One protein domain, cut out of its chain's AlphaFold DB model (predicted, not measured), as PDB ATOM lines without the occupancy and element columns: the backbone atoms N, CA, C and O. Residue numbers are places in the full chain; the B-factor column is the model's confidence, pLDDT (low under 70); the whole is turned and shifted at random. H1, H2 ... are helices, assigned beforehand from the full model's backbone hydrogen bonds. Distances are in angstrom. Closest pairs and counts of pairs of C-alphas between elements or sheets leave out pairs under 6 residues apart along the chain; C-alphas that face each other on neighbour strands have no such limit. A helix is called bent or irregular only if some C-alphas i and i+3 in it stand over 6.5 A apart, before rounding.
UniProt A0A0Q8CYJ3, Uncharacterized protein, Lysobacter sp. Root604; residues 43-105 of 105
ATOM      1  N   TRP A  43      -5.709 -41.399 -26.798       70.38
ATOM      2  CA  TRP A  43      -6.532 -40.901 -25.697       70.38
ATOM      3  C   TRP A  43      -7.895 -40.316 -26.102       70.38
ATOM      4  O   TRP A  43      -8.777 -40.219 -25.258       70.38
ATOM      5  N   GLN A  44      -8.107 -39.941 -27.365       74.56
ATOM      6  CA  GLN A  44      -9.388 -39.414 -27.856       74.56
ATOM      7  C   GLN A  44     -10.478 -40.489 -27.883       74.56
ATOM      8  O   GLN A  44     -11.628 -40.189 -27.587       74.56
ATOM      9  N   LEU A  45     -10.106 -41.743 -28.160       72.44
ATOM     10  CA  LEU A  45     -11.021 -42.884 -28.132       72.44
ATOM     11  C   LEU A  45     -11.607 -43.145 -26.732       72.44
ATOM     12  O   LEU A  45     -12.829 -43.087 -26.596       72.44
ATOM     13  N   PRO A  46     -10.807 -43.366 -25.667       78.44
ATOM     14  CA  PRO A  46     -11.363 -43.568 -24.332       78.44
ATOM     15  C   PRO A  46     -12.100 -42.325 -23.816       78.44
ATOM     16  O   PRO A  46     -13.098 -42.466 -23.113       78.44
ATOM     17  N   LEU A  47     -11.674 -41.116 -24.204       80.69
ATOM     18  CA  LEU A  47     -12.374 -39.880 -23.847       80.69
ATOM     19  C   LEU A  47     -13.770 -39.808 -24.487       80.69
ATOM     20  O   LEU A  47     -14.738 -39.475 -23.808       80.69
ATOM     21  N   GLY A  48     -13.881 -40.158 -25.771       76.94
ATOM     22  CA  GLY A  48     -15.158 -40.224 -26.482       76.94
ATOM     23  C   GLY A  48     -16.095 -41.280 -25.897       76.94
ATOM     24  O   GLY A  48     -17.275 -41.003 -25.696       76.94
ATOM     25  N   ILE A  49     -15.560 -42.452 -25.534       79.38
ATOM     26  CA  ILE A  49     -16.327 -43.521 -24.874       79.38
ATOM     27  C   ILE A  49     -16.875 -43.041 -23.524       79.38
ATOM     28  O   ILE A  49     -18.063 -43.205 -23.254       79.38
ATOM     29  N   LEU A  50     -16.042 -42.412 -22.690       84.62
ATOM     30  CA  LEU A  50     -16.467 -41.890 -21.386       84.62
ATOM     31  C   LEU A  50     -17.508 -40.774 -21.522       84.62
ATOM     32  O   LEU A  50     -18.500 -40.770 -20.794       84.62
ATOM     33  N   ALA A  51     -17.312 -39.854 -22.469       83.81
ATOM     34  CA  ALA A  51     -18.263 -38.783 -22.738       83.81
ATOM     35  C   ALA A  51     -19.616 -39.335 -23.217       83.81
ATOM     36  O   ALA A  51     -20.663 -38.917 -22.720       83.81
ATOM     37  N   GLY A  52     -19.598 -40.320 -24.120       80.19
ATOM     38  CA  GLY A  52     -20.799 -41.009 -24.590       80.19
ATOM     39  C   GLY A  52     -21.518 -41.759 -23.470       80.19
ATOM     40  O   GLY A  52     -22.736 -41.642 -23.339       80.19
ATOM     41  N   LEU A  53     -20.776 -42.464 -22.609       81.75
ATOM     42  CA  LEU A  53     -21.335 -43.165 -21.451       81.75
ATOM     43  C   LEU A  53     -22.015 -42.189 -20.481       81.75
ATOM     44  O   LEU A  53     -23.143 -42.431 -20.053       81.75
ATOM     45  N   GLY A  54     -21.354 -41.070 -20.171       84.31
ATOM     46  CA  GLY A  54     -21.897 -40.029 -19.302       84.31
ATOM     47  C   GLY A  54     -23.160 -39.388 -19.875       84.31
ATOM     48  O   GLY A  54     -24.161 -39.273 -19.171       84.31
ATOM     49  N   ALA A  55     -23.150 -39.035 -21.163       84.06
ATOM     50  CA  ALA A  55     -24.317 -38.475 -21.845       84.06
ATOM     51  C   ALA A  55     -25.491 -39.468 -21.896       84.06
ATOM     52  O   ALA A  55     -26.642 -39.080 -21.692       84.06
ATOM     53  N   CYS A  56     -25.200 -40.753 -22.111       78.38
ATOM     54  CA  CYS A  56     -26.197 -41.817 -22.109       78.38
ATOM     55  C   CYS A  56     -26.826 -41.978 -20.716       78.38
ATOM     56  O   CYS A  56     -28.044 -41.887 -20.576       78.38
ATOM     57  N   LEU A  57     -26.010 -42.100 -19.664       78.81
ATOM     58  CA  LEU A  57     -26.481 -42.174 -18.275       78.81
ATOM     59  C   LEU A  57     -27.314 -40.949 -17.878       78.81
ATOM     60  O   LEU A  57     -28.364 -41.096 -17.254       78.81
ATOM     61  N   TRP A  58     -26.880 -39.753 -18.279       82.88
ATOM     62  CA  TRP A  58     -27.622 -38.519 -18.038       82.88
ATOM     63  C   TRP A  58     -28.987 -38.533 -18.732       82.88
ATOM     64  O   TRP A  58     -30.003 -38.258 -18.097       82.88
ATOM     65  N   SER A  59     -29.028 -38.918 -20.008       79.88
ATOM     66  CA  SER A  59     -30.263 -39.007 -20.796       79.88
ATOM     67  C   SER A  59     -31.237 -40.053 -20.246       79.88
ATOM     68  O   SER A  59     -32.441 -39.819 -20.180       79.88
ATOM     69  N   LEU A  60     -30.731 -41.198 -19.781       72.38
ATOM     70  CA  LEU A  60     -31.571 -42.244 -19.203       72.38
ATOM     71  C   LEU A  60     -32.032 -41.928 -17.770       72.38
ATOM     72  O   LEU A  60     -33.056 -42.470 -17.346       72.38
ATOM     73  N   SER A  61     -31.344 -41.047 -17.034       74.56
ATOM     74  CA  SER A  61     -31.699 -40.696 -15.647       74.56
ATOM     75  C   SER A  61     -33.096 -40.077 -15.507       74.56
ATOM     76  O   SER A  61     -33.764 -40.261 -14.486       74.56
ATOM     77  N   SER A  62     -33.571 -39.397 -16.551       74.06
ATOM     78  CA  SER A  62     -34.898 -38.782 -16.619       74.06
ATOM     79  C   SER A  62     -36.001 -39.759 -17.043       74.06
ATOM     80  O   SER A  62     -37.179 -39.410 -16.976       74.06
ATOM     81  N   THR A  63     -35.661 -40.997 -17.421       73.75
ATOM     82  CA  THR A  63     -36.636 -42.013 -17.842       73.75
ATOM     83  C   THR A  63     -36.919 -43.048 -16.746       73.75
ATOM     84  O   THR A  63     -36.017 -43.454 -16.009       73.75
ATOM     85  N   PRO A  64     -38.163 -43.559 -16.641       72.75
ATOM     86  CA  PRO A  64     -38.498 -44.631 -15.698       72.75
ATOM     87  C   PRO A  64     -37.817 -45.967 -16.042       72.75
ATOM     88  O   PRO A  64     -37.809 -46.878 -15.216       72.75
ATOM     89  N   LEU A  65     -37.211 -46.073 -17.230       70.38
ATOM     90  CA  LEU A  65     -36.553 -47.270 -17.750       70.38
ATOM     91  C   LEU A  65     -35.391 -47.748 -16.873       70.38
ATOM     92  O   LEU A  65     -35.276 -48.948 -16.652       70.38
ATOM     93  N   ILE A  66     -34.578 -46.845 -16.309       72.75
ATOM     94  CA  ILE A  66     -33.487 -47.241 -15.397       72.75
ATOM     95  C   ILE A  66     -34.038 -47.877 -14.121       72.75
ATOM     96  O   ILE A  66     -33.517 -48.887 -13.654       72.75
ATOM     97  N   ARG A  67     -35.105 -47.304 -13.554       74.44
ATOM     98  CA  ARG A  67     -35.716 -47.831 -12.328       74.44
ATOM     99  C   ARG A  67     -36.417 -49.162 -12.577       74.44
ATOM    100  O   ARG A  67     -36.248 -50.073 -11.774       74.44
ATOM    101  N   ALA A  68     -37.144 -49.277 -13.689       74.38
ATOM    102  CA  ALA A  68     -37.773 -50.526 -14.107       74.38
ATOM    103  C   ALA A  68     -36.717 -51.611 -14.362       74.38
ATOM    104  O   ALA A  68     -36.783 -52.675 -13.760       74.38
ATOM    105  N   GLY A  69     -35.670 -51.299 -15.132       73.44
ATOM    106  CA  GLY A  69     -34.564 -52.218 -15.398       73.44
ATOM    107  C   GLY A  69     -33.818 -52.653 -14.134       73.44
ATOM    108  O   GLY A  69     -33.484 -53.825 -13.999       73.44
ATOM    109  N   TRP A  70     -33.610 -51.750 -13.170       74.81
ATOM    110  CA  TRP A  70     -32.988 -52.083 -11.882       74.81
ATOM    111  C   TRP A  70     -33.852 -53.025 -11.037       74.81
ATOM    112  O   TRP A  70     -33.353 -53.986 -10.450       74.81
ATOM    113  N   GLN A  71     -35.161 -52.768 -10.980       75.44
ATOM    114  CA  GLN A  71     -36.107 -53.630 -10.272       75.44
ATOM    115  C   GLN A  71     -36.254 -54.997 -10.948       75.44
ATOM    116  O   GLN A  71     -36.323 -56.009 -10.253       75.44
ATOM    117  N   ASP A  72     -36.254 -55.031 -12.277       76.38
ATOM    118  CA  ASP A  72     -36.339 -56.258 -13.070       76.38
ATOM    119  C   ASP A  72     -35.061 -57.096 -12.950       76.38
ATOM    120  O   ASP A  72     -35.134 -58.317 -12.803       76.38
ATOM    121  N   TRP A  73     -33.893 -56.446 -12.899       73.94
ATOM    122  CA  TRP A  73     -32.616 -57.107 -12.636       73.94
ATOM    123  C   TRP A  73     -32.578 -57.744 -11.244       73.94
ATOM    124  O   TRP A  73     -32.230 -58.916 -11.117       73.94
ATOM    125  N   MET A  74     -33.036 -57.022 -10.214       78.69
ATOM    126  CA  MET A  74     -33.173 -57.559  -8.850       78.69
ATOM    127  C   MET A  74     -34.177 -58.717  -8.755       78.69
ATOM    128  O   MET A  74     -34.084 -59.539  -7.846       78.69
ATOM    129  N   ARG A  75     -35.140 -58.793  -9.681       80.19
ATOM    130  CA  ARG A  75     -36.137 -59.871  -9.762       80.19
ATOM    131  C   ARG A  75     -35.717 -61.026 -10.675       80.19
ATOM    132  O   ARG A  75     -36.439 -62.016 -10.745       80.19
ATOM    133  N   GLY A  76     -34.576 -60.921 -11.362       75.88
ATOM    134  CA  GLY A  76     -34.098 -61.934 -12.306       75.88
ATOM    135  C   GLY A  76     -34.989 -62.109 -13.542       75.88
ATOM    136  O   GLY A  76     -34.892 -63.127 -14.224       75.88
ATOM    137  N   SER A  77     -35.867 -61.146 -13.836       73.94
ATOM    138  CA  SER A  77     -36.823 -61.224 -14.942       73.94
ATOM    139  C   SER A  77     -36.380 -60.355 -16.116       73.94
ATOM    140  O   SER A  77     -36.160 -59.157 -15.960       73.94
ATOM    141  N   LEU A  78     -36.306 -60.937 -17.315       68.56
ATOM    142  CA  LEU A  78     -36.103 -60.183 -18.554       68.56
ATOM    143  C   LEU A  78     -37.418 -59.523 -18.983       68.56
ATOM    144  O   LEU A  78     -38.287 -60.141 -19.591       68.56
ATOM    145  N   SER A  79     -37.556 -58.252 -18.633       71.62
ATOM    146  CA  SER A  79     -38.671 -57.399 -19.038       71.62
ATOM    147  C   SER A  79     -38.574 -56.977 -20.505       71.62
ATOM    148  O   SER A  79     -37.485 -56.888 -21.076       71.62
ATOM    149  N   SER A  80     -39.716 -56.657 -21.120       76.31
ATOM    150  CA  SER A  80     -39.789 -56.114 -22.485       76.31
ATOM    151  C   SER A  80     -38.951 -54.841 -22.652       76.31
ATOM    152  O   SER A  80     -38.349 -54.630 -23.704       76.31
ATOM    153  N   ALA A  81     -38.822 -54.035 -21.594       72.25
ATOM    154  CA  ALA A  81     -37.945 -52.868 -21.572       72.25
ATOM    155  C   ALA A  81     -36.458 -53.250 -21.700       72.25
ATOM    156  O   ALA A  81     -35.720 -52.605 -22.445       72.25
ATOM    157  N   ALA A  82     -36.026 -54.326 -21.033       72.25
ATOM    158  CA  ALA A  82     -34.655 -54.827 -21.130       72.25
ATOM    159  C   ALA A  82     -34.347 -55.365 -22.536       72.25
ATOM    160  O   ALA A  82     -33.255 -55.145 -23.053       72.25
ATOM    161  N   VAL A  83     -35.328 -56.001 -23.188       78.31
ATOM    162  CA  VAL A  83     -35.207 -56.463 -24.580       78.31
ATOM    163  C   VAL A  83     -35.026 -55.286 -25.542       78.31
ATOM    164  O   VAL A  83     -34.120 -55.311 -26.375       78.31
ATOM    165  N   ILE A  84     -35.830 -54.227 -25.409       80.88
ATOM    166  CA  ILE A  84     -35.693 -53.008 -26.229       80.88
ATOM    167  C   ILE A  84     -34.326 -52.348 -25.994       80.88
ATOM    168  O   ILE A  84     -33.665 -51.910 -26.940       80.88
ATOM    169  N   MET A  85     -33.864 -52.312 -24.744       77.69
ATOM    170  CA  MET A  85     -32.557 -51.757 -24.393       77.69
ATOM    171  C   MET A  85     -31.400 -52.583 -24.987       77.69
ATOM    172  O   MET A  85     -30.444 -52.016 -25.508       77.69
ATOM    173  N   LEU A  86     -31.504 -53.915 -24.990       80.00
ATOM    174  CA  LEU A  86     -30.536 -54.804 -25.644       80.00
ATOM    175  C   LEU A  86     -30.507 -54.613 -27.162       80.00
ATOM    176  O   LEU A  86     -29.428 -54.515 -27.741       80.00
ATOM    177  N   LEU A  87     -31.673 -54.516 -27.805       84.06
ATOM    178  CA  LEU A  87     -31.772 -54.284 -29.249       84.06
ATOM    179  C   LEU A  87     -31.165 -52.939 -29.656       84.06
ATOM    180  O   LEU A  87     -30.433 -52.863 -30.640       84.06
ATOM    181  N   THR A  88     -31.429 -51.885 -28.883       84.88
ATOM    182  CA  THR A  88     -30.846 -50.559 -29.132       84.88
ATOM    183  C   THR A  88     -29.331 -50.554 -28.922       84.88
ATOM    184  O   THR A  88     -28.611 -50.040 -29.776       84.88
ATOM    185  N   LEU A  89     -28.824 -51.197 -27.864       84.25
ATOM    186  CA  LEU A  89     -27.384 -51.403 -27.650       84.25
ATOM    187  C   LEU A  89     -26.731 -52.172 -28.802       84.25
ATOM    188  O   LEU A  89     -25.673 -51.775 -29.286       84.25
ATOM    189  N   MET A  90     -27.371 -53.247 -29.266       85.62
ATOM    190  CA  MET A  90     -26.865 -54.064 -30.367       85.62
ATOM    191  C   MET A  90     -26.834 -53.273 -31.681       85.62
ATOM    192  O   MET A  90     -25.827 -53.312 -32.386       85.62
ATOM    193  N   GLY A  91     -27.880 -52.492 -31.968       89.38
ATOM    194  CA  GLY A  91     -27.928 -51.601 -33.128       89.38
ATOM    195  C   GLY A  91     -26.831 -50.534 -33.099       89.38
ATOM    196  O   GLY A  91     -26.109 -50.372 -34.078       89.38
ATOM    197  N   MET A  92     -26.642 -49.860 -31.960       85.31
ATOM    198  CA  MET A  92     -25.586 -48.850 -31.802       85.31
ATOM    199  C   MET A  92     -24.183 -49.461 -31.906       85.31
ATOM    200  O   MET A  92     -23.300 -48.860 -32.513       85.31
ATOM    201  N   SER A  93     -23.980 -50.668 -31.367       83.06
ATOM    202  CA  SER A  93     -22.714 -51.404 -31.472       83.06
ATOM    203  C   SER A  93     -22.388 -51.790 -32.918       83.06
ATOM    204  O   SER A  93     -21.257 -51.607 -33.372       83.06
ATOM    205  N   LEU A  94     -23.385 -52.260 -33.675       87.12
ATOM    206  CA  LEU A  94     -23.238 -52.547 -35.103       87.12
ATOM    207  C   LEU A  94     -22.906 -51.282 -35.896       87.12
ATOM    208  O   LEU A  94     -21.980 -51.305 -36.701       87.12
ATOM    209  N   MET A  95     -23.595 -50.171 -35.622       84.50
ATOM    210  CA  MET A  95     -23.330 -48.888 -36.276       84.50
ATOM    211  C   MET A  95     -21.909 -48.390 -35.987       84.50
ATOM    212  O   MET A  95     -21.216 -47.948 -36.899       84.50
ATOM    213  N   ALA A  96     -21.452 -48.508 -34.737       81.50
ATOM    214  CA  ALA A  96     -20.091 -48.156 -34.343       81.50
ATOM    215  C   ALA A  96     -19.045 -49.065 -35.007       81.50
ATOM    216  O   ALA A  96     -18.006 -48.584 -35.451       81.50
ATOM    217  N   SER A  97     -19.331 -50.365 -35.110       78.31
ATOM    218  CA  SER A  97     -18.456 -51.338 -35.775       78.31
ATOM    219  C   SER A  97     -18.364 -51.072 -37.276       78.31
ATOM    220  O   SER A  97     -17.278 -51.127 -37.842       78.31
ATOM    221  N   TRP A  98     -19.487 -50.719 -37.906       87.56
ATOM    222  CA  TRP A  98     -19.544 -50.297 -39.303       87.56
ATOM    223  C   TRP A  98     -18.715 -49.035 -39.543       87.56
ATOM    224  O   TRP A  98     -17.911 -48.984 -40.465       87.56
ATOM    225  N   TRP A  99     -18.875 -48.028 -38.683       80.62
ATOM    226  CA  TRP A  99     -18.095 -46.793 -38.753       80.62
ATOM    227  C   TRP A  99     -16.596 -47.052 -38.585       80.62
ATOM    228  O   TRP A  99     -15.787 -46.511 -39.328       80.62
ATOM    229  N   ALA A 100     -16.222 -47.920 -37.644       73.69
ATOM    230  CA  ALA A 100     -14.833 -48.306 -37.440       73.69
ATOM    231  C   ALA A 100     -14.254 -49.084 -38.632       73.69
ATOM    232  O   ALA A 100     -13.063 -48.967 -38.895       73.69
ATOM    233  N   LEU A 101     -15.059 -49.873 -39.347       76.94
ATOM    234  CA  LEU A 101     -14.625 -50.520 -40.588       76.94
ATOM    235  C   LEU A 101     -14.406 -49.482 -41.695       76.94
ATOM    236  O   LEU A 101     -13.332 -49.468 -42.275       76.94
ATOM    237  N   ALA A 102     -15.357 -48.564 -41.894       76.94
ATOM    238  CA  ALA A 102     -15.284 -47.527 -42.926       76.94
ATOM    239  C   ALA A 102     -14.145 -46.506 -42.720       76.94
ATOM    240  O   ALA A 102     -13.652 -45.944 -43.686       76.94
ATOM    241  N   GLU A 103     -13.731 -46.241 -41.478       71.25
ATOM    242  CA  GLU A 103     -12.582 -45.365 -41.178       71.25
ATOM    243  C   GLU A 103     -11.229 -46.062 -41.439       71.25
ATOM    244  O   GLU A 103     -10.197 -45.401 -41.544       71.25
ATOM    245  N   ASN A 104     -11.213 -47.400 -41.491       57.00
ATOM    246  CA  ASN A 104     -10.003 -48.208 -41.680       57.00
ATOM    247  C   ASN A 104      -9.863 -48.784 -43.106       57.00
ATOM    248  O   ASN A 104      -8.889 -49.499 -43.355       57.00
ATOM    249  N   GLU A 105     -10.817 -48.499 -43.995       47.84
ATOM    250  CA  GLU A 105     -10.739 -48.695 -45.455       47.84
ATOM    251  C   GLU A 105     -10.211 -47.421 -46.131       47.84
ATOM    252  O   GLU A 105      -9.347 -47.548 -47.027       47.84
TER     253      GLU A 105
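Overview. This is residues 43 to 105 of the 105 residues of an uncharacterized protein of Lysobacter sp. Root604 (UniProt A0A0Q8CYJ3). Two long helices, H1 and H3, form the arms of an open U, and the short helix H2 crosses between them at one end. H1 leads to H2, and H3 runs back from it, with an empty gap between the two arms and contacts near the H2 end alone. The printed part has 63 residues with three named helices, in the order H1, H2, H3, and no named strand; its class is all helix. The whole is loose, with a radius of gyration of the C-alphas of 14.6 A, and the C-alphas span 44 by 20 by 17 A.

Along the chain. The printed part begins at Trp 43, and H1 follows at once, residues 44 to 61, 25.5 A from first to last C-alpha. Its C-alpha 44 is at (-9.388, -39.414, -27.856), and its C-alpha 61 at (-31.699, -40.696, -15.647). H2 takes residues 64 to 74 and is 15.6 A long from first to last C-alpha. H3, residues 80 to 102, is the longest helix, with 23 residues and 33.0 A from first to last C-alpha; its C-alpha 102 is at (-15.284, -47.527, -42.926).

Arrangement. H1 and H2 are close but not clearly touching, with 1 pair of C-alphas within 8 A; their closest C-alphas, those of Leu 60 and Ile 66, are 6.6 A apart. The lines of H1 and H2 are about perpendicular, at 84 degrees. H2 and H3 touch, H3 with residues 81 to 82 alone, and their closest C-alphas are those of Gly 69 and Ala 82, 6.3 A apart. The lines of H2 and H3 are about perpendicular, at 75 degrees. H1 and H3 are apart. In H1, H2 and H3 every O i to N i+4 pair is within hydrogen-bond range. No helix is bent.

Size, cuts and confidence. The two C-alphas farthest apart are those of Arg 75 and Glu 105, 45.2 A, while those of Trp 43 and Glu 105, the first and last printed, are 21.7 A apart. Three stretches stand free: residues 43 to 56, of which 44 to 56 belong to H1; residues 58 to 64, of which 58 to 61 belong to H1; and residues 86 to 105, of which 86 to 102 belong to H3. Both links are tight, with 2 residues between H1 and H2 and 5 between H2 and H3. The printed part has no cut and ends at residue 105, the chain's last residue. The mean pLDDT of the printed part is 77.3, and it is under 70 at residue 78 and at residues 104 to 105.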